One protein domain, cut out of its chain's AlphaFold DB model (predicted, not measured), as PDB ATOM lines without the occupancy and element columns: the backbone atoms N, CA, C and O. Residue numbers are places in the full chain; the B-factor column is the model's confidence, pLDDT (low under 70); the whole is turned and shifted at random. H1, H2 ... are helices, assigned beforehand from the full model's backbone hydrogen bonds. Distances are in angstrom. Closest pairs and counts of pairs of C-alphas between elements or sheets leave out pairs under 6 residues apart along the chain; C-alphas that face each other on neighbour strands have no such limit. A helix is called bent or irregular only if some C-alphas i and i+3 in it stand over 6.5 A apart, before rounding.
ATOM      1  N   THR A 325     182.580 239.393 139.594       94.19
ATOM      2  CA  THR A 325     182.794 238.340 140.593       94.19
ATOM      3  C   THR A 325     184.094 238.567 141.358       94.19
ATOM      4  O   THR A 325     184.051 238.650 142.586       94.19
ATOM      5  N   ILE A 326     185.210 238.835 140.670       94.12
ATOM      6  CA  ILE A 326     186.500 239.148 141.320       94.12
ATOM      7  C   ILE A 326     186.366 240.371 142.246       94.12
ATOM      8  O   ILE A 326     186.827 240.368 143.391       94.12
ATOM      9  N   ARG A 327     185.668 241.428 141.804       94.94
ATOM     10  CA  ARG A 327     185.426 242.617 142.639       94.94
ATOM     11  C   ARG A 327     184.569 242.295 143.871       94.94
ATOM     12  O   ARG A 327     184.801 242.870 144.942       94.94
ATOM     13  N   LYS A 328     183.566 241.418 143.742       95.44
ATOM     14  CA  LYS A 328     182.726 240.966 144.866       95.44
ATOM     15  C   LYS A 328     183.537 240.147 145.868       95.44
ATOM     16  O   LYS A 328     183.419 240.406 147.066       95.44
ATOM     17  N   GLU A 329     184.387 239.241 145.394       95.25
ATOM     18  CA  GLU A 329     185.288 238.427 146.218       95.25
ATOM     19  C   GLU A 329     186.310 239.296 146.959       95.25
ATOM     20  O   GLU A 329     186.419 239.216 148.182       95.25
ATOM     21  N   ALA A 330     186.958 240.246 146.280       95.56
ATOM     22  CA  ALA A 330     187.863 241.199 146.926       95.56
ATOM     23  C   ALA A 330     187.151 242.055 147.997       95.56
ATOM     24  O   ALA A 330     187.710 242.334 149.063       95.56
ATOM     25  N   SER A 331     185.894 242.449 147.755       96.38
ATOM     26  CA  SER A 331     185.073 243.142 148.758       96.38
ATOM     27  C   SER A 331     184.733 242.244 149.951       96.38
ATOM     28  O   SER A 331     184.712 242.723 151.088       96.38
ATOM     29  N   LEU A 332     184.480 240.953 149.716       95.62
ATOM     30  CA  LEU A 332     184.243 239.972 150.771       95.62
ATOM     31  C   LEU A 332     185.496 239.779 151.636       95.62
ATOM     32  O   LEU A 332     185.383 239.872 152.858       95.62
ATOM     33  N   VAL A 333     186.677 239.634 151.023       96.31
ATOM     34  CA  VAL A 333     187.975 239.570 151.721       96.31
ATOM     35  C   VAL A 333     188.129 240.739 152.690       96.31
ATOM     36  O   VAL A 333     188.399 240.546 153.877       96.31
ATOM     37  N   GLN A 334     187.893 241.965 152.216       96.06
ATOM     38  CA  GLN A 334     187.996 243.156 153.055       96.06
ATOM     39  C   GLN A 334     186.984 243.145 154.213       96.06
ATOM     40  O   GLN A 334     187.340 243.481 155.342       96.06
ATOM     41  N   LYS A 335     185.731 242.743 153.958       95.69
ATOM     42  CA  LYS A 335     184.691 242.659 154.999       95.69
ATOM     43  C   LYS A 335     185.054 241.661 156.099       95.69
ATOM     44  O   LYS A 335     184.852 241.975 157.267       95.69
ATOM     45  N   VAL A 336     185.587 240.493 155.738       95.31
ATOM     46  CA  VAL A 336     186.015 239.461 156.698       95.31
ATOM     47  C   VAL A 336     187.208 239.958 157.521       95.31
ATOM     48  O   VAL A 336     187.197 239.827 158.744       95.31
ATOM     49  N   LEU A 337     188.213 240.571 156.883       95.38
ATOM     50  CA  LEU A 337     189.412 241.070 157.571       95.38
ATOM     51  C   LEU A 337     189.123 242.222 158.536       95.38
ATOM     52  O   LEU A 337     189.742 242.297 159.592       95.38
ATOM     53  N   LEU A 338     188.195 243.118 158.193       94.69
ATOM     54  CA  LEU A 338     187.826 244.257 159.042       94.69
ATOM     55  C   LEU A 338     186.839 243.888 160.157       94.69
ATOM     56  O   LEU A 338     186.543 244.726 161.011       94.69
ATOM     57  N   LYS A 339     186.329 242.653 160.171       94.25
ATOM     58  CA  LYS A 339     185.454 242.167 161.231       94.25
ATOM     59  C   LYS A 339     186.260 241.771 162.466       94.25
ATOM     60  O   LYS A 339     187.311 241.142 162.379       94.25
ATOM     61  N   THR A 340     185.723 242.111 163.631       93.56
ATOM     62  CA  THR A 340     186.207 241.601 164.914       93.56
ATOM     63  C   THR A 340     185.555 240.254 165.198       93.56
ATOM     64  O   THR A 340     184.326 240.164 165.245       93.56
ATOM     65  N   TRP A 341     186.363 239.216 165.402       90.88
ATOM     66  CA  TRP A 341     185.875 237.863 165.646       90.88
ATOM     67  C   TRP A 341     185.698 237.614 167.149       90.88
ATOM     68  O   TRP A 341     186.566 237.994 167.944       90.88
ATOM     69  N   PRO A 342     184.551 237.052 167.576       87.94
ATOM     70  CA  PRO A 342     184.334 236.709 168.974       87.94
ATOM     71  C   PRO A 342     185.213 235.522 169.371       87.94
ATOM     72  O   PRO A 342     185.604 234.718 168.530       87.94
ATOM     73  N   ASN A 343     185.477 235.380 170.669       83.50
ATOM     74  CA  ASN A 343     185.988 234.112 171.180       83.50
ATOM     75  C   ASN A 343     184.871 233.076 171.068       83.50
ATOM     76  O   ASN A 343     183.791 233.276 171.630       83.50
ATOM     77  N   TYR A 344     185.138 231.998 170.343       78.12
ATOM     78  CA  TYR A 344     184.198 230.900 170.179       78.12
ATOM     79  C   TYR A 344     184.012 230.145 171.495       78.12
ATOM     80  O   TYR A 344     184.942 230.037 172.298       78.12
ATOM     81  N   LYS A 345     182.805 229.619 171.730       75.31
ATOM     82  CA  LYS A 345     182.530 228.790 172.920       75.31
ATOM     83  C   LYS A 345     183.322 227.485 172.912       75.31
ATOM     84  O   LYS A 345     183.636 226.961 173.977       75.31
ATOM     85  N   VAL A 346     183.596 226.967 171.719       70.06
ATOM     86  CA  VAL A 346     184.408 225.775 171.492       70.06
ATOM     87  C   VAL A 346     185.737 226.233 170.912       70.06
ATOM     88  O   VAL A 346     185.774 226.896 169.877       70.06
ATOM     89  N   THR A 347     186.823 225.908 171.602       68.06
ATOM     90  CA  THR A 347     188.172 226.198 171.131       68.06
ATOM     91  C   THR A 347     188.563 225.141 170.103       68.06
ATOM     92  O   THR A 347     188.627 223.963 170.434       68.06
ATOM     93  N   TYR A 348     188.772 225.550 168.855       72.62
ATOM     94  CA  TYR A 348     189.196 224.660 167.766       72.62
ATOM     95  C   TYR A 348     190.666 224.305 167.900       72.62
ATOM     96  O   TYR A 348     191.399 225.171 168.352       72.62
ATOM     97  N   CYS A 349     191.118 223.135 167.448       73.56
ATOM     98  CA  CYS A 349     192.523 222.744 167.567       73.56
ATOM     99  C   CYS A 349     193.214 222.508 166.209       73.56
ATOM    100  O   CYS A 349     192.565 222.183 165.218       73.56
ATOM    101  N   LEU A 350     194.523 222.777 166.140       70.75
ATOM    102  CA  LEU A 350     195.363 222.700 164.931       70.75
ATOM    103  C   LEU A 350     196.178 221.402 164.832       70.75
ATOM    104  O   LEU A 350     196.812 221.147 163.805       70.75
ATOM    105  N   ASP A 351     196.211 220.620 165.903       70.75
ATOM    106  CA  ASP A 351     196.938 219.364 166.024       70.75
ATOM    107  C   ASP A 351     195.986 218.174 166.174       70.75
ATOM    108  O   ASP A 351     194.804 218.330 166.458       70.75
ATOM    109  N   VAL A 352     196.529 216.972 165.968       64.31
ATOM    110  CA  VAL A 352     195.793 215.698 166.048       64.31
ATOM    111  C   VAL A 352     195.290 215.416 167.470       64.31
ATOM    112  O   VAL A 352     194.260 214.777 167.645       64.31
ATOM    113  N   ASP A 353     196.002 215.921 168.477       69.88
ATOM    114  CA  ASP A 353     195.715 215.676 169.893       69.88
ATOM    115  C   ASP A 353     194.697 216.652 170.505       69.88
ATOM    116  O   ASP A 353     194.464 216.617 171.718       69.88
ATOM    117  N   ASP A 354     194.143 217.566 169.709       71.50
ATOM    118  CA  ASP A 354     193.262 218.638 170.164       71.50
ATOM    119  C   ASP A 354     193.859 219.526 171.283       71.50
ATOM    120  O   ASP A 354     193.138 220.029 172.155       71.50
ATOM    121  N   LYS A 355     195.177 219.763 171.284       71.19
ATOM    122  CA  LYS A 355     195.849 220.602 172.297       71.19
ATOM    123  C   LYS A 355     196.070 222.039 171.822       71.19
ATOM    124  O   LYS A 355     196.163 222.948 172.651       71.19
ATOM    125  N   ILE A 356     196.174 222.274 170.513       72.50
ATOM    126  CA  ILE A 356     196.598 223.557 169.939       72.50
ATOM    127  C   ILE A 356     195.403 224.392 169.484       72.50
ATOM    128  O   ILE A 356     195.075 224.428 168.304       72.50
ATOM    129  N   ALA A 357     194.813 225.145 170.408       80.38
ATOM    130  CA  ALA A 357     193.787 226.144 170.138       80.38
ATOM    131  C   ALA A 357     194.094 227.087 168.941       80.38
ATOM    132  O   ALA A 357     195.047 227.870 168.960       80.38
ATOM    133  N   CYS A 358     193.238 227.078 167.921       83.19
ATOM    134  CA  CYS A 358     193.275 227.955 166.763       83.19
ATOM    135  C   CYS A 358     192.757 229.359 167.136       83.19
ATOM    136  O   CYS A 358     191.679 229.484 167.728       83.19
ATOM    137  N   PRO A 359     193.478 230.439 166.781       88.69
ATOM    138  CA  PRO A 359     193.017 231.799 167.027       88.69
ATOM    139  C   PRO A 359     191.665 232.077 166.351       88.69
ATOM    140  O   PRO A 359     191.498 231.704 165.187       88.69
ATOM    141  N   PRO A 360     190.738 232.821 166.985       88.75
ATOM    142  CA  PRO A 360     189.386 232.987 166.453       88.75
ATOM    143  C   PRO A 360     189.318 233.549 165.026       88.75
ATOM    144  O   PRO A 360     188.518 233.115 164.208       88.75
ATOM    145  N   ALA A 361     190.197 234.491 164.684       92.81
ATOM    146  CA  ALA A 361     190.227 235.087 163.349       92.81
ATOM    147  C   ALA A 361     190.884 234.197 162.277       92.81
ATOM    148  O   ALA A 361     190.707 234.455 161.088       92.81
ATOM    149  N   ALA A 362     191.652 233.171 162.664       91.44
ATOM    150  CA  ALA A 362     192.426 232.382 161.711       91.44
ATOM    151  C   ALA A 362     191.513 231.571 160.782       91.44
ATOM    152  O   ALA A 362     191.629 231.709 159.568       91.44
ATOM    153  N   LEU A 363     190.558 230.805 161.323       87.06
ATOM    154  CA  LEU A 363     189.646 229.985 160.512       87.06
ATOM    155  C   LEU A 363     188.836 230.804 159.492       87.06
ATOM    156  O   LEU A 363     188.875 230.457 158.310       87.06
ATOM    157  N   PRO A 364     188.173 231.919 159.868       91.00
ATOM    158  CA  PRO A 364     187.515 232.787 158.898       91.00
ATOM    159  C   PRO A 364     188.437 233.278 157.784       91.00
ATOM    160  O   PRO A 364     188.024 233.353 156.626       91.00
ATOM    161  N   PHE A 365     189.688 233.613 158.112       94.38
ATOM    162  CA  PHE A 365     190.648 234.094 157.122       94.38
ATOM    163  C   PHE A 365     191.069 232.969 156.179       94.38
ATOM    164  O   PHE A 365     191.102 233.192 154.973       94.38
ATOM    165  N   LEU A 366     191.308 231.760 156.693       91.31
ATOM    166  CA  LEU A 366     191.621 230.581 155.884       91.31
ATOM    167  C   LEU A 366     190.470 230.208 154.944       91.31
ATOM    168  O   LEU A 366     190.682 230.052 153.742       91.31
ATOM    169  N   ALA A 367     189.241 230.151 155.459       89.56
ATOM    170  CA  ALA A 367     188.055 229.886 154.649       89.56
ATOM    171  C   ALA A 367     187.868 230.955 153.560       89.56
ATOM    172  O   ALA A 367     187.544 230.633 152.421       89.56
ATOM    173  N   THR A 368     188.144 232.223 153.875       93.25
ATOM    174  CA  THR A 368     188.104 233.320 152.898       93.25
ATOM    175  C   THR A 368     189.202 233.195 151.840       93.25
ATOM    176  O   THR A 368     188.933 233.435 150.664       93.25
ATOM    177  N   ILE A 369     190.419 232.793 152.229       93.81
ATOM    178  CA  ILE A 369     191.540 232.551 151.306       93.81
ATOM    179  C   ILE A 369     191.162 231.493 150.267       93.81
ATOM    180  O   ILE A 369     191.409 231.692 149.076       93.81
ATOM    181  N   LEU A 370     190.545 230.398 150.713       90.12
ATOM    182  CA  LEU A 370     190.098 229.318 149.837       90.12
ATOM    183  C   LEU A 370     188.901 229.735 148.976       90.12
ATOM    184  O   LEU A 370     188.922 229.516 147.768       90.12
ATOM    185  N   HIS A 371     187.882 230.346 149.587       90.94
ATOM    186  CA  HIS A 371     186.625 230.684 148.920       90.94
ATOM    187  C   HIS A 371     186.802 231.745 147.836       90.94
ATOM    188  O   HIS A 371     186.363 231.549 146.712       90.94
ATOM    189  N   CYS A 372     187.496 232.840 148.158       92.56
ATOM    190  CA  CYS A 372     187.745 233.951 147.232       92.56
ATOM    191  C   CYS A 372     188.964 233.704 146.332       92.56
ATOM    192  O   CYS A 372     189.508 234.649 145.764       92.56
ATOM    193  N   GLN A 373     189.476 232.467 146.309       92.25
ATOM    194  CA  GLN A 373     190.644 232.061 145.530       92.25
ATOM    195  C   GLN A 373     191.818 233.049 145.642       92.25
ATOM    196  O   GLN A 373     192.471 233.382 144.651       92.25
ATOM    197  N   VAL A 374     192.111 233.516 146.861       94.19
ATOM    198  CA  VAL A 374     193.096 234.584 147.128       94.19
ATOM    199  C   VAL A 374     194.478 234.234 146.562       94.19
ATOM    200  O   VAL A 374     195.219 235.119 146.155       94.19
ATOM    201  N   LEU A 375     194.815 232.945 146.497       94.38
ATOM    202  CA  LEU A 375     196.094 232.445 145.978       94.38
ATOM    203  C   LEU A 375     196.136 232.284 144.440       94.38
ATOM    204  O   LEU A 375     197.198 231.991 143.891       94.38
ATOM    205  N   HIS A 376     195.007 232.469 143.748       91.56
ATOM    206  CA  HIS A 376     194.899 232.446 142.280       91.56
ATOM    207  C   HIS A 376     194.613 233.828 141.686       91.56
ATOM    208  O   HIS A 376     195.015 234.093 140.559       91.56
ATOM    209  N   GLN A 377     193.931 234.705 142.426       93.19
ATOM    210  CA  GLN A 377     193.496 236.006 141.930       93.19
ATOM    211  C   GLN A 377     194.289 237.155 142.563       93.19
ATOM    212  O   GLN A 377     194.161 237.442 143.757       93.19
ATOM    213  N   GLU A 378     195.043 237.893 141.746       94.62
ATOM    214  CA  GLU A 378     195.893 238.999 142.205       94.62
ATOM    215  C   GLU A 378     195.110 240.113 142.937       94.62
ATOM    216  O   GLU A 378     195.589 240.697 143.913       94.62
ATOM    217  N   GLN A 379     193.878 240.412 142.510       95.25
ATOM    218  CA  GLN A 379     193.053 241.445 143.151       95.25
ATOM    219  C   GLN A 379     192.651 241.049 144.580       95.25
ATOM    220  O   GLN A 379     192.770 241.863 145.499       95.25
ATOM    221  N   CYS A 380     192.235 239.796 144.780       95.94
ATOM    222  CA  CYS A 380     191.895 239.242 146.090       95.94
ATOM    223  C   CYS A 380     193.137 239.122 146.986       95.94
ATOM    224  O   CYS A 380     193.074 239.487 148.162       95.94
ATOM    225  N   LEU A 381     194.284 238.718 146.425       96.06
ATOM    226  CA  LEU A 381     195.587 238.728 147.097       96.06
ATOM    227  C   LEU A 381     195.942 240.113 147.642       96.06
ATOM    228  O   LEU A 381     196.231 240.274 148.829       96.06
ATOM    229  N   ASN A 382     195.906 241.127 146.778       95.31
ATOM    230  CA  ASN A 382     196.235 242.494 147.159       95.31
ATOM    231  C   ASN A 382     195.225 243.040 148.180       95.31
ATOM    232  O   ASN A 382     195.624 243.697 149.143       95.31
ATOM    233  N   ALA A 383     193.931 242.735 148.030       96.19
ATOM    234  CA  ALA A 383     192.920 243.080 149.027       96.19
ATOM    235  C   ALA A 383     193.225 242.438 150.390       96.19
ATOM    236  O   ALA A 383     193.130 243.119 151.412       96.19
ATOM    237  N   PHE A 384     193.646 241.171 150.415       97.12
ATOM    238  CA  PHE A 384     194.006 240.484 151.651       97.12
ATOM    239  C   PHE A 384     195.221 241.139 152.322       97.12
ATOM    240  O   PHE A 384     195.151 241.591 153.466       97.12
ATOM    241  N   LEU A 385     196.327 241.256 151.587       95.44
ATOM    242  CA  LEU A 385     197.609 241.729 152.116       95.44
ATOM    243  C   LEU A 385     197.579 243.201 152.548       95.44
ATOM    244  O   LEU A 385     198.213 243.558 153.538       95.44
ATOM    245  N   ASN A 386     196.806 244.049 151.866       95.00
ATOM    246  CA  ASN A 386     196.664 245.458 152.244       95.00
ATOM    247  C   ASN A 386     195.849 245.654 153.534       95.00
ATOM    248  O   ASN A 386     195.994 246.682 154.192       95.00
ATOM    249  N   ASN A 387     194.982 244.700 153.896       95.44
ATOM    250  CA  ASN A 387     194.077 244.837 155.041       95.44
ATOM    251  C   ASN A 387     194.474 243.962 156.244       95.44
ATOM    252  O   ASN A 387     194.091 244.288 157.366       95.44
ATOM    253  N   ILE A 388     195.262 242.893 156.065       95.81
ATOM    254  CA  ILE A 388     195.603 241.949 157.150       95.81
ATOM    255  C   ILE A 388     196.337 242.614 158.327       95.81
ATOM    256  O   ILE A 388     196.106 242.254 159.483       95.81
ATOM    257  N   GLY A 389     197.169 243.628 158.063       91.31
ATOM    258  CA  GLY A 389     197.840 244.415 159.105       91.31
ATOM    259  C   GLY A 389     196.877 245.275 159.935       91.31
ATOM    260  O   GLY A 389     197.112 245.497 161.123       91.31
ATOM    261  N   LEU A 390     195.757 245.698 159.342       91.94
ATOM    262  CA  LEU A 390     194.727 246.531 159.977       91.94
ATOM    263  C   LEU A 390     193.617 245.709 160.645       91.94
ATOM    264  O   LEU A 390     192.811 246.261 161.391       91.94
ATOM    265  N   ALA A 391     193.573 244.398 160.401       94.12
ATOM    266  CA  ALA A 391     192.533 243.524 160.923       94.12
ATOM    267  C   ALA A 391     192.478 243.587 162.465       94.12
ATOM    268  O   ALA A 391     193.516 243.426 163.115       94.12
ATOM    269  N   PRO A 392     191.305 243.817 163.088       90.44
ATOM    270  CA  PRO A 392     191.182 243.858 164.546       90.44
ATOM    271  C   PRO A 392     191.366 242.473 165.184       90.44
ATOM    272  O   PRO A 392     191.745 242.391 166.349       90.44
ATOM    273  N   LEU A 393     191.149 241.401 164.411       92.44
ATOM    274  CA  LEU A 393     191.169 239.983 164.790       92.44
ATOM    275  C   LEU A 393     190.130 239.613 165.851       92.44
ATOM    276  O   LEU A 393     189.229 238.845 165.555       92.44
ATOM    277  N   GLN A 394     190.216 240.171 167.056       89.56
ATOM    278  CA  GLN A 394     189.313 239.883 168.171       89.56
ATOM    279  C   GLN A 394     189.220 241.064 169.146       89.56
ATOM    280  O   GLN A 394     190.027 241.996 169.105       89.56
ATOM    281  N   ASN A 395     188.255 241.019 170.066       85.31
ATOM    282  CA  ASN A 395     188.175 242.002 171.148       85.31
ATOM    283  C   ASN A 395     189.436 241.916 172.029       85.31
ATOM    284  O   ASN A 395     189.840 240.824 172.423       85.31
ATOM    285  N   ASN A 396     190.046 243.059 172.359       82.69
ATOM    286  CA  ASN A 396     191.291 243.134 173.143       82.69
ATOM    287  C   ASN A 396     192.474 242.375 172.501       82.69
ATOM    288  O   ASN A 396     193.238 241.674 173.169       82.69
ATOM    289  N   CYS A 397     192.629 242.494 171.181       84.94
ATOM    290  CA  CYS A 397     193.713 241.851 170.447       84.94
ATOM    291  C   CYS A 397     195.098 242.440 170.793       84.94
ATOM    292  O   CYS A 397     195.504 243.480 170.278       84.94
ATOM    293  N   TYR A 398     195.852 241.740 171.644       83.94
ATOM    294  CA  TYR A 398     197.283 242.000 171.857       83.94
ATOM    295  C   TYR A 398     198.168 241.518 170.692       83.94
ATOM    296  O   TYR A 398     197.774 240.664 169.897       83.94
ATOM    297  N   SER A 399     199.415 242.000 170.641       81.69
ATOM    298  CA  SER A 399     200.414 241.626 169.623       81.69
ATOM    299  C   SER A 399     200.648 240.117 169.510       81.69
ATOM    300  O   SER A 399     200.905 239.615 168.421       81.69
ATOM    301  N   VAL A 400     200.535 239.396 170.628       79.69
ATOM    302  CA  VAL A 400     200.686 237.937 170.683       79.69
ATOM    303  C   VAL A 400     199.589 237.243 169.872       79.69
ATOM    304  O   VAL A 400     199.892 236.380 169.058       79.69
ATOM    305  N   HIS A 401     198.333 237.680 169.994       85.75
ATOM    306  CA  HIS A 401     197.225 237.122 169.216       85.75
ATOM    307  C   HIS A 401     197.421 237.331 167.711       85.75
ATOM    308  O   HIS A 401     197.235 236.396 166.939       85.75
ATOM    309  N   ARG A 402     197.872 238.527 167.300       90.50
ATOM    310  CA  ARG A 402     198.206 238.815 165.892       90.50
ATOM    311  C   ARG A 402     199.279 237.883 165.360       90.50
ATOM    312  O   ARG A 402     199.115 237.310 164.290       90.50
ATOM    313  N   PHE A 403     200.347 237.713 166.133       88.88
ATOM    314  CA  PHE A 403     201.423 236.790 165.803       88.88
ATOM    315  C   PHE A 403     200.892 235.367 165.571       88.88
ATOM    316  O   PHE A 403     201.166 234.804 164.514       88.88
ATOM    317  N   TYR A 404     200.093 234.823 166.496       85.88
ATOM    318  CA  TYR A 404     199.534 233.477 166.352       85.88
ATOM    319  C   TYR A 404     198.631 233.354 165.128       85.88
ATOM    320  O   TYR A 404     198.788 232.419 164.350       85.88
ATOM    321  N   THR A 405     197.726 234.309 164.903       91.50
ATOM    322  CA  THR A 405     196.857 234.289 163.719       91.50
ATOM    323  C   THR A 405     197.671 234.283 162.426       91.50
ATOM    324  O   THR A 405     197.394 233.487 161.532       91.50
ATOM    325  N   TYR A 406     198.703 235.123 162.324       93.00
ATOM    326  CA  TYR A 406     199.561 235.173 161.139       93.00
ATOM    327  C   TYR A 406     200.412 233.908 160.977       93.00
ATOM    328  O   TYR A 406     200.587 233.460 159.846       93.00
ATOM    329  N   ALA A 407     200.891 233.310 162.075       88.75
ATOM    330  CA  ALA A 407     201.610 232.036 162.046       88.75
ATOM    331  C   ALA A 407     200.746 230.942 161.411       88.75
ATOM    332  O   ALA A 407     201.173 230.290 160.465       88.75
ATOM    333  N   VAL A 408     199.506 230.793 161.885       87.81
ATOM    334  CA  VAL A 408     198.566 229.778 161.390       87.81
ATOM    335  C   VAL A 408     198.270 229.971 159.905       87.81
ATOM    336  O   VAL A 408     198.277 229.005 159.147       87.81
ATOM    337  N   ILE A 409     198.073 231.216 159.466       92.38
ATOM    338  CA  ILE A 409     197.814 231.530 158.054       92.38
ATOM    339  C   ILE A 409     199.022 231.196 157.176       92.38
ATOM    340  O   ILE A 409     198.855 230.567 156.133       92.38
ATOM    341  N   LEU A 410     200.228 231.590 157.591       91.44
ATOM    342  CA  LEU A 410     201.456 231.277 156.856       91.44
ATOM    343  C   LEU A 410     201.663 229.769 156.742       91.44
ATOM    344  O   LEU A 410     201.903 229.268 155.649       91.44
ATOM    345  N   LEU A 411     201.511 229.048 157.852       87.06
ATOM    346  CA  LEU A 411     201.704 227.604 157.891       87.06
ATOM    347  C   LEU A 411     200.679 226.868 157.026       87.06
ATOM    348  O   LEU A 411     201.041 225.949 156.294       87.06
ATOM    349  N   PHE A 412     199.421 227.309 157.053       87.00
ATOM    350  CA  PHE A 412     198.379 226.779 156.181       87.00
ATOM    351  C   PHE A 412     198.719 226.989 154.702       87.00
ATOM    352  O   PHE A 412     198.660 226.046 153.915       87.00
ATOM    353  N   VAL A 413     199.091 228.214 154.315       89.94
ATOM    354  CA  VAL A 413     199.394 228.545 152.916       89.94
ATOM    355  C   VAL A 413     200.637 227.796 152.434       89.94
ATOM    356  O   VAL A 413     200.600 227.224 151.345       89.94
ATOM    357  N   GLN A 414     201.682 227.704 153.260       87.88
ATOM    358  CA  GLN A 414     202.872 226.894 152.983       87.88
ATOM    359  C   GLN A 414     202.486 225.428 152.739       87.88
ATOM    360  O   GLN A 414     202.845 224.847 151.717       87.88
ATOM    361  N   ARG A 415     201.693 224.834 153.640       84.19
ATOM    362  CA  ARG A 415     201.282 223.426 153.540       84.19
ATOM    363  C   ARG A 415     200.371 223.169 152.339       84.19
ATOM    364  O   ARG A 415     200.469 222.110 151.722       84.19
ATOM    365  N   SER A 416     199.539 224.140 151.959       82.12
ATOM    366  CA  SER A 416     198.606 224.017 150.832       82.12
ATOM    367  C   SER A 416     199.293 223.750 149.486       82.12
ATOM    368  O   SER A 416     198.673 223.142 148.614       82.12
ATOM    369  N   GLN A 417     200.574 224.119 149.332       79.38
ATOM    370  CA  GLN A 417     201.370 223.793 148.141       79.38
ATOM    371  C   GLN A 417     201.616 222.284 147.981       79.38
ATOM    372  O   GLN A 417     201.780 221.812 146.859       79.38
ATOM    373  N   TYR A 418     201.624 221.526 149.083       75.75
ATOM    374  CA  TYR A 418     202.011 220.113 149.095       75.75
ATOM    375  C   TYR A 418     200.820 219.151 149.074       75.75
ATOM    376  O   TYR A 418     200.943 218.041 148.579       75.75
ATOM    377  N   VAL A 419     199.659 219.556 149.601       66.50
ATOM    378  CA  VAL A 419     198.572 218.611 149.930       66.50
ATOM    379  C   VAL A 419     197.753 218.149 148.711       66.50
ATOM    380  O   VAL A 419     197.003 217.191 148.834       66.50
ATOM    381  N   LYS A 420     197.853 218.785 147.531       65.56
ATOM    382  CA  LYS A 420     196.953 218.471 146.391       65.56
ATOM    383  C   LYS A 420     197.550 218.583 144.984       65.56
ATOM    384  O   LYS A 420     196.801 218.741 144.026       65.56
ATOM    385  N   ASN A 421     198.876 218.646 144.822       64.31
ATOM    386  CA  ASN A 421     199.515 218.988 143.531       64.31
ATOM    387  C   ASN A 421     198.953 220.271 142.861       64.31
ATOM    388  O   ASN A 421     199.156 220.517 141.670       64.31
ATOM    389  N   ARG A 422     198.249 221.124 143.622       70.44
ATOM    390  CA  ARG A 422     197.644 222.356 143.121       70.44
ATOM    391  C   ARG A 422     198.702 223.443 143.130       70.44
ATOM    392  O   ARG A 422     199.077 223.957 144.181       70.44
ATOM    393  N   LYS A 423     199.176 223.808 141.939       76.50
ATOM    394  CA  LYS A 423     200.031 224.982 141.758       76.50
ATOM    395  C   LYS A 423     199.176 226.240 141.811       76.50
ATOM    396  O   LYS A 423     198.605 226.661 140.811       76.50
ATOM    397  N   TYR A 424     199.107 226.837 142.988       83.69
ATOM    398  CA  TYR A 424     198.576 228.182 143.152       83.69
ATOM    399  C   TYR A 424     199.556 229.203 142.558       83.69
ATOM    400  O   TYR A 424     200.738 229.198 142.905       83.69
ATOM    401  N   ALA A 425     199.070 230.090 141.686       87.44
ATOM    402  CA  ALA A 425     199.914 231.037 140.950       87.44
ATOM    403  C   ALA A 425     200.643 232.049 141.853       87.44
ATOM    404  O   ALA A 425     201.730 232.498 141.504       87.44
ATOM    405  N   HIS A 426     200.068 232.387 143.012       92.56
ATOM    406  CA  HIS A 426     200.547 233.487 143.853       92.56
ATOM    407  C   HIS A 426     200.926 233.090 145.284       92.56
ATOM    408  O   HIS A 426     200.949 233.949 146.168       92.56
ATOM    409  N   VAL A 427     201.214 231.815 145.568       91.56
ATOM    410  CA  VAL A 427     201.632 231.449 146.936       91.56
ATOM    411  C   VAL A 427     202.951 232.112 147.309       91.56
ATOM    412  O   VAL A 427     203.034 232.692 148.387       91.56
ATOM    413  N   ASP A 428     203.945 232.104 146.423       90.69
ATOM    414  CA  ASP A 428     205.234 232.737 146.716       90.69
ATOM    415  C   ASP A 428     205.062 234.243 146.954       90.69
ATOM    416  O   ASP A 428     205.625 234.791 147.898       90.69
ATOM    417  N   ASP A 429     204.212 234.914 146.169       92.88
ATOM    418  CA  ASP A 429     203.867 236.325 146.379       92.88
ATOM    419  C   ASP A 429     203.185 236.554 147.734       92.88
ATOM    420  O   ASP A 429     203.504 237.518 148.439       92.88
ATOM    421  N   PHE A 430     202.249 235.676 148.112       94.62
ATOM    422  CA  PHE A 430     201.564 235.727 149.400       94.62
ATOM    423  C   PHE A 430     202.556 235.565 150.553       94.62
ATOM    424  O   PHE A 430     202.594 236.407 151.455       94.62
ATOM    425  N   LEU A 431     203.392 234.524 150.509       92.00
ATOM    426  CA  LEU A 431     204.395 234.236 151.531       92.00
ATOM    427  C   LEU A 431     205.412 235.376 151.618       92.00
ATOM    428  O   LEU A 431     205.626 235.908 152.707       92.00
ATOM    429  N   ASN A 432     205.964 235.841 150.497       90.81
ATOM    430  CA  ASN A 432     206.953 236.922 150.465       90.81
ATOM    431  C   ASN A 432     206.416 238.246 151.026       90.81
ATOM    432  O   ASN A 432     207.174 239.000 151.638       90.81
ATOM    433  N   LYS A 433     205.120 238.540 150.852       93.25
ATOM    434  CA  LYS A 433     204.499 239.777 151.354       93.25
ATOM    435  C   LYS A 433     203.986 239.659 152.796       93.25
ATOM    436  O   LYS A 433     204.112 240.622 153.552       93.25
ATOM    437  N   LEU A 434     203.441 238.511 153.211       93.06
ATOM    438  CA  LEU A 434     202.929 238.316 154.576       93.06
ATOM    439  C   LEU A 434     204.050 238.049 155.592       93.06
ATOM    440  O   LEU A 434     203.971 238.495 156.739       93.06
ATOM    441  N   THR A 435     205.123 237.382 155.174       90.81
ATOM    442  CA  THR A 435     206.262 237.026 156.032       90.81
ATOM    443  C   THR A 435     206.904 238.244 156.727       90.81
ATOM    444  O   THR A 435     207.089 238.213 157.948       90.81
ATOM    445  N   PRO A 436     207.182 239.374 156.044       90.38
ATOM    446  CA  PRO A 436     207.642 240.599 156.702       90.38
ATOM    447  C   PRO A 436     206.669 241.149 157.758       90.38
ATOM    448  O   PRO A 436     207.114 241.596 158.819       90.38
ATOM    449  N   ILE A 437     205.355 241.097 157.504       90.69
ATOM    450  CA  ILE A 437     204.312 241.562 158.440       90.69
ATOM    451  C   ILE A 437     204.323 240.697 159.704       90.69
ATOM    452  O   ILE A 437     204.328 241.215 160.828       90.69
ATOM    453  N   PHE A 438     204.400 239.378 159.521       91.75
ATOM    454  CA  PHE A 438     204.555 238.416 160.603       91.75
ATOM    455  C   PHE A 438     205.796 238.718 161.455       91.75
ATOM    456  O   PHE A 438     205.680 238.903 162.668       91.75
ATOM    457  N   PHE A 439     206.971 238.870 160.834       89.75
ATOM    458  CA  PHE A 439     208.207 239.130 161.578       89.75
ATOM    459  C   PHE A 439     208.238 240.482 162.270       89.75
ATOM    460  O   PHE A 439     208.833 240.604 163.341       89.75
ATOM    461  N   ASN A 440     207.609 241.504 161.696       89.38
ATOM    462  CA  ASN A 440     207.485 242.798 162.357       89.38
ATOM    463  C   ASN A 440     206.586 242.704 163.595       89.38
ATOM    464  O   ASN A 440     206.941 243.250 164.640       89.38
ATOM    465  N   THR A 441     205.495 241.941 163.512       89.94
ATOM    466  CA  THR A 441     204.596 241.679 164.647       89.94
ATOM    467  C   THR A 441     205.311 240.896 165.750       89.94
ATOM    468  O   THR A 441     205.300 241.319 166.909       89.94
ATOM    469  N   LEU A 442     206.012 239.815 165.389       90.38
ATOM    470  CA  LEU A 442     206.804 239.001 166.315       90.38
ATOM    471  C   LEU A 442     207.951 239.801 166.952       90.38
ATOM    472  O   LEU A 442     208.179 239.755 168.157       90.38
ATOM    473  N   ARG A 443     208.680 240.599 166.168       90.31
ATOM    474  CA  ARG A 443     209.734 241.471 166.708       90.31
ATOM    475  C   ARG A 443     209.155 242.516 167.663       90.31
ATOM    476  O   ARG A 443     209.794 242.841 168.662       90.31
ATOM    477  N   GLY A 444     207.974 243.046 167.349       89.31
ATOM    478  CA  GLY A 444     207.242 243.981 168.197       89.31
ATOM    479  C   GLY A 444     206.902 243.375 169.556       89.31
ATOM    480  O   GLY A 444     207.219 243.987 170.576       89.31
ATOM    481  N   SER A 445     206.348 242.157 169.574       87.56
ATOM    482  CA  SER A 445     206.014 241.450 170.818       87.56
ATOM    483  C   SER A 445     207.252 241.080 171.637       87.56
ATOM    484  O   SER A 445     207.207 241.137 172.862       87.56
ATOM    485  N   ASN A 670     198.293 219.578 161.367       73.00
ATOM    486  CA  ASN A 670     197.297 218.745 160.731       73.00
ATOM    487  C   ASN A 670     196.419 219.632 159.833       73.00
ATOM    488  O   ASN A 670     195.495 220.309 160.284       73.00
ATOM    489  N   TYR A 671     196.728 219.630 158.535       70.69
ATOM    490  CA  TYR A 671     195.990 220.384 157.523       70.69
ATOM    491  C   TYR A 671     194.532 219.923 157.374       70.69
ATOM    492  O   TYR A 671     193.738 220.633 156.768       70.69
ATOM    493  N   GLU A 672     194.153 218.763 157.899       73.06
ATOM    494  CA  GLU A 672     192.786 218.245 157.799       73.06
ATOM    495  C   GLU A 672     191.964 218.516 159.061       73.06
ATOM    496  O   GLU A 672     190.752 218.707 158.960       73.06
ATOM    497  N   ALA A 673     192.619 218.672 160.220       69.00
ATOM    498  CA  ALA A 673     191.965 218.892 161.514       69.00
ATOM    499  C   ALA A 673     190.979 220.073 161.512       69.00
ATOM    500  O   ALA A 673     189.899 219.996 162.096       69.00
ATOM    501  N   TRP A 674     191.291 221.154 160.788       66.62
ATOM    502  CA  TRP A 674     190.417 222.330 160.734       66.62
ATOM    503  C   TRP A 674     189.067 222.074 160.038       66.62
ATOM    504  O   TRP A 674     188.147 222.874 160.199       66.62
ATOM    505  N   ARG A 675     188.901 220.970 159.296       64.31
ATOM    506  CA  ARG A 675     187.606 220.594 158.701       64.31
ATOM    507  C   ARG A 675     186.640 219.985 159.711       64.31
ATOM    508  O   ARG A 675     185.440 219.984 159.469       64.31
ATOM    509  N   HIS A 676     187.132 219.516 160.855       61.72
ATOM    510  CA  HIS A 676     186.302 218.955 161.925       61.72
ATOM    511  C   HIS A 676     185.736 220.029 162.874       61.72
ATOM    512  O   HIS A 676     185.241 219.720 163.959       61.72
ATOM    513  N   CYS A 677     185.786 221.306 162.478       61.56
ATOM    514  CA  CYS A 677     185.295 222.417 163.284       61.56
ATOM    515  C   CYS A 677     183.765 222.385 163.451       61.56
ATOM    516  O   CYS A 677     183.017 222.357 162.478       61.56
ATOM    517  N   ILE A 678     183.293 222.463 164.700       58.44
ATOM    518  CA  ILE A 678     181.866 222.595 165.030       58.44
ATOM    519  C   ILE A 678     181.375 224.011 164.684       58.44
ATOM    520  O   ILE A 678     181.958 225.011 165.113       58.44
ATOM    521  N   GLU A 679     180.283 224.077 163.925       59.75
ATOM    522  CA  GLU A 679     179.623 225.305 163.482       59.75
ATOM    523  C   GLU A 679     179.048 226.103 164.675       59.75
ATOM    524  O   GLU A 679     178.187 225.613 165.404       59.75
ATOM    525  N   GLU A 680     179.477 227.360 164.877       69.94
ATOM    526  CA  GLU A 680     178.633 228.335 165.585       69.94
ATOM    527  C   GLU A 680     177.619 228.903 164.584       69.94
ATOM    528  O   GLU A 680     177.987 229.671 163.686       69.94
ATOM    529  N   ASP A 681     176.342 228.544 164.761       77.44
ATOM    530  CA  ASP A 681     175.241 228.856 163.837       77.44
ATOM    531  C   ASP A 681     175.242 230.319 163.368       77.44
ATOM    532  O   ASP A 681     175.101 230.589 162.181       77.44
ATOM    533  N   ALA A 682     175.492 231.275 164.269       79.88
ATOM    534  CA  ALA A 682     175.452 232.705 163.955       79.88
ATOM    535  C   ALA A 682     176.515 233.145 162.927       79.88
ATOM    536  O   ALA A 682     176.239 233.964 162.051       79.88
ATOM    537  N   VAL A 683     177.738 232.612 163.018       77.38
ATOM    538  CA  VAL A 683     178.823 232.961 162.085       77.38
ATOM    539  C   VAL A 683     178.581 232.324 160.726       77.38
ATOM    540  O   VAL A 683     178.797 232.946 159.686       77.38
ATOM    541  N   VAL A 684     178.092 231.093 160.751       81.94
ATOM    542  CA  VAL A 684     177.769 230.314 159.566       81.94
ATOM    543  C   VAL A 684     176.532 230.873 158.840       81.94
ATOM    544  O   VAL A 684     176.464 230.841 157.611       81.94
ATOM    545  N   GLU A 685     175.565 231.439 159.564       84.88
ATOM    546  CA  GLU A 685     174.423 232.156 158.988       84.88
ATOM    547  C   GLU A 685     174.851 233.426 158.242       84.88
ATOM    548  O   GLU A 685     174.328 233.710 157.157       84.88
ATOM    549  N   GLU A 686     175.813 234.170 158.794       82.00
ATOM    550  CA  GLU A 686     176.338 235.395 158.187       82.00
ATOM    551  C   GLU A 686     177.259 235.104 156.989       82.00
ATOM    552  O   GLU A 686     177.182 235.789 155.966       82.00
ATOM    553  N   TYR A 687     178.079 234.053 157.079       82.81
ATOM    554  CA  TYR A 687     179.021 233.629 156.041       82.81
ATOM    555  C   TYR A 687     178.719 232.204 155.581       82.81
ATOM    556  O   TYR A 687     179.439 231.260 155.888       82.81
ATOM    557  N   LYS A 688     177.646 232.054 154.800       85.94
ATOM    558  CA  LYS A 688     177.106 230.745 154.391       85.94
ATOM    559  C   LYS A 688     178.124 229.792 153.760       85.94
ATOM    560  O   LYS A 688     178.007 228.592 153.966       85.94
ATOM    561  N   TYR A 689     179.111 230.317 153.034       86.00
ATOM    562  CA  TYR A 689     180.158 229.516 152.390       86.00
ATOM    563  C   TYR A 689     181.075 228.803 153.393       86.00
ATOM    564  O   TYR A 689     181.717 227.822 153.046       86.00
ATOM    565  N   PHE A 690     181.113 229.236 154.657       82.44
ATOM    566  CA  PHE A 690     181.833 228.516 155.704       82.44
ATOM    567  C   PHE A 690     181.297 227.093 155.915       82.44
ATOM    568  O   PHE A 690     182.081 226.208 156.251       82.44
ATOM    569  N   LYS A 691     180.009 226.833 155.629       81.50
ATOM    570  CA  LYS A 691     179.434 225.474 155.669       81.50
ATOM    571  C   LYS A 691     180.165 224.500 154.753       81.50
ATOM    572  O   LYS A 691     180.241 223.319 155.065       81.50
ATOM    573  N   ASP A 692     180.690 224.981 153.630       80.50
ATOM    574  CA  ASP A 692     181.350 224.125 152.642       80.50
ATOM    575  C   ASP A 692     182.752 223.700 153.103       80.50
ATOM    576  O   ASP A 692     183.304 222.730 152.594       80.50
ATOM    577  N   TYR A 693     183.309 224.394 154.099       73.12
ATOM    578  CA  TYR A 693     184.633 224.118 154.652       73.12
ATOM    579  C   TYR A 693     184.593 223.468 156.045       73.12
ATOM    580  O   TYR A 693     185.559 222.811 156.425       73.12
ATOM    581  N   PHE A 694     183.492 223.624 156.789       68.44
ATOM    582  CA  PHE A 694     183.304 223.042 158.128       68.44
ATOM    583  C   PHE A 694     182.530 221.721 158.147       68.44
ATOM    584  O   PHE A 694     182.484 221.044 159.172       68.44
ATOM    585  N   LYS A 695     181.948 221.305 157.019       63.97
ATOM    586  CA  LYS A 695     181.451 219.939 156.858       63.97
ATOM    587  C   LYS A 695     182.635 218.999 156.661       63.97
ATOM    588  O   LYS A 695     182.933 218.605 155.538       63.97
TER     589      LYS A 695
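AT A GLANCE: This is residues 325 to 445 and 670 to 695 of the 699 residues of the protein "C2 NT-type domain-containing protein" of Trichomonas vaginalis (UniProt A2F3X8). Five helices form an up-and-down bundle in two rows, with H1, H3 and H5 running one way in one row and H2 and H4 running back in the other. The short helices H6, H7 and H8 lie at its side, where H8 packs across H2. The printed part has 147 residues with eight named helices, H1 to H8 in chain order, and no named strand: all helix. The whole is compact, with a radius of gyration of the C-alphas of 14.4 A, and rounded, spanning 36 by 35 by 29 A.

IN THESE COORDINATES: Find C-alpha 325 at (182.794, 238.340, 140.593); from there H1, residues 325 to 337, runs 18.4 A. Next come H2, residues 362 to 371, 14.1 A, and H3, residues 378 to 388, 15.2 A. H4, residues 399 to 416, runs 25.8 A. H5, residues 427 to 445, runs 26.3 A to C-alpha 445 at (206.014, 241.450, 170.818); it has a kink of 27 degrees near residue 434 and is neither bent nor irregular, but only just: C-alphas 433 and 436 are 6.3 A apart. After the cut come H6, residues 673 to 676, 5.7 A, H7, residues 681 to 686, 8.7 A, and H8, residues 688 to 694, 10.6 A, ending at C-alpha 694 at (183.304, 223.042, 158.128).

HOW THE PARTS SIT: Look first at the bundle, H1 to H5, up and down, each helix running against the one before. H1 and H2 form a helical hairpin at a shallow tilt of 1 degree; H1 touches H2 with residues 332 to 337 alone, the closest C-alphas being Val 333 and Thr 368, 6.4 A. H1 touches H3, the same way at a shallow tilt of 13 degrees, closest at C-alphas Ala 330 and Cys 380, 4.6 A. H5 touches H3 with residues 430 to 434 alone, closest at C-alphas Leu 385 and Leu 434, 6.8 A. H4 and H5 form another helical hairpin, at a shallow tilt of 22 degrees, closest at C-alphas Ser 399 and Ser 445, 5.7 A. H2, the hub, touches H1, H4 and H8; H8 is about perpendicular to it at 74 degrees, closest at C-alphas Ala 367 and Phe 690, 6.5 A. H6 touches H8, closest at C-alphas Arg 675 and Phe 694, 5.0 A, while H7 and H8 are close but not clearly touching. In H1, H2, H3, H4 and H7 every O i to N i+4 pair is within hydrogen-bond range; H5 has 13 of 15, H8 1 of 3 beside 3 of 4 O i to N i+3 pairs, and H6 is too short for an O i to N i+4 pair.

THE WHOLE: The two C-alphas farthest apart, Arg 327 and Asp 353, are 39.7 A apart. Residues 446 to 669 are not printed; C-alphas 445 and 670 are 26.3 A apart. Of the links printed whole, H1 to H2 is long, with 24 residues. The mean pLDDT of the printed part is 85.3; 16 residues are under 70, among them 673 to 680.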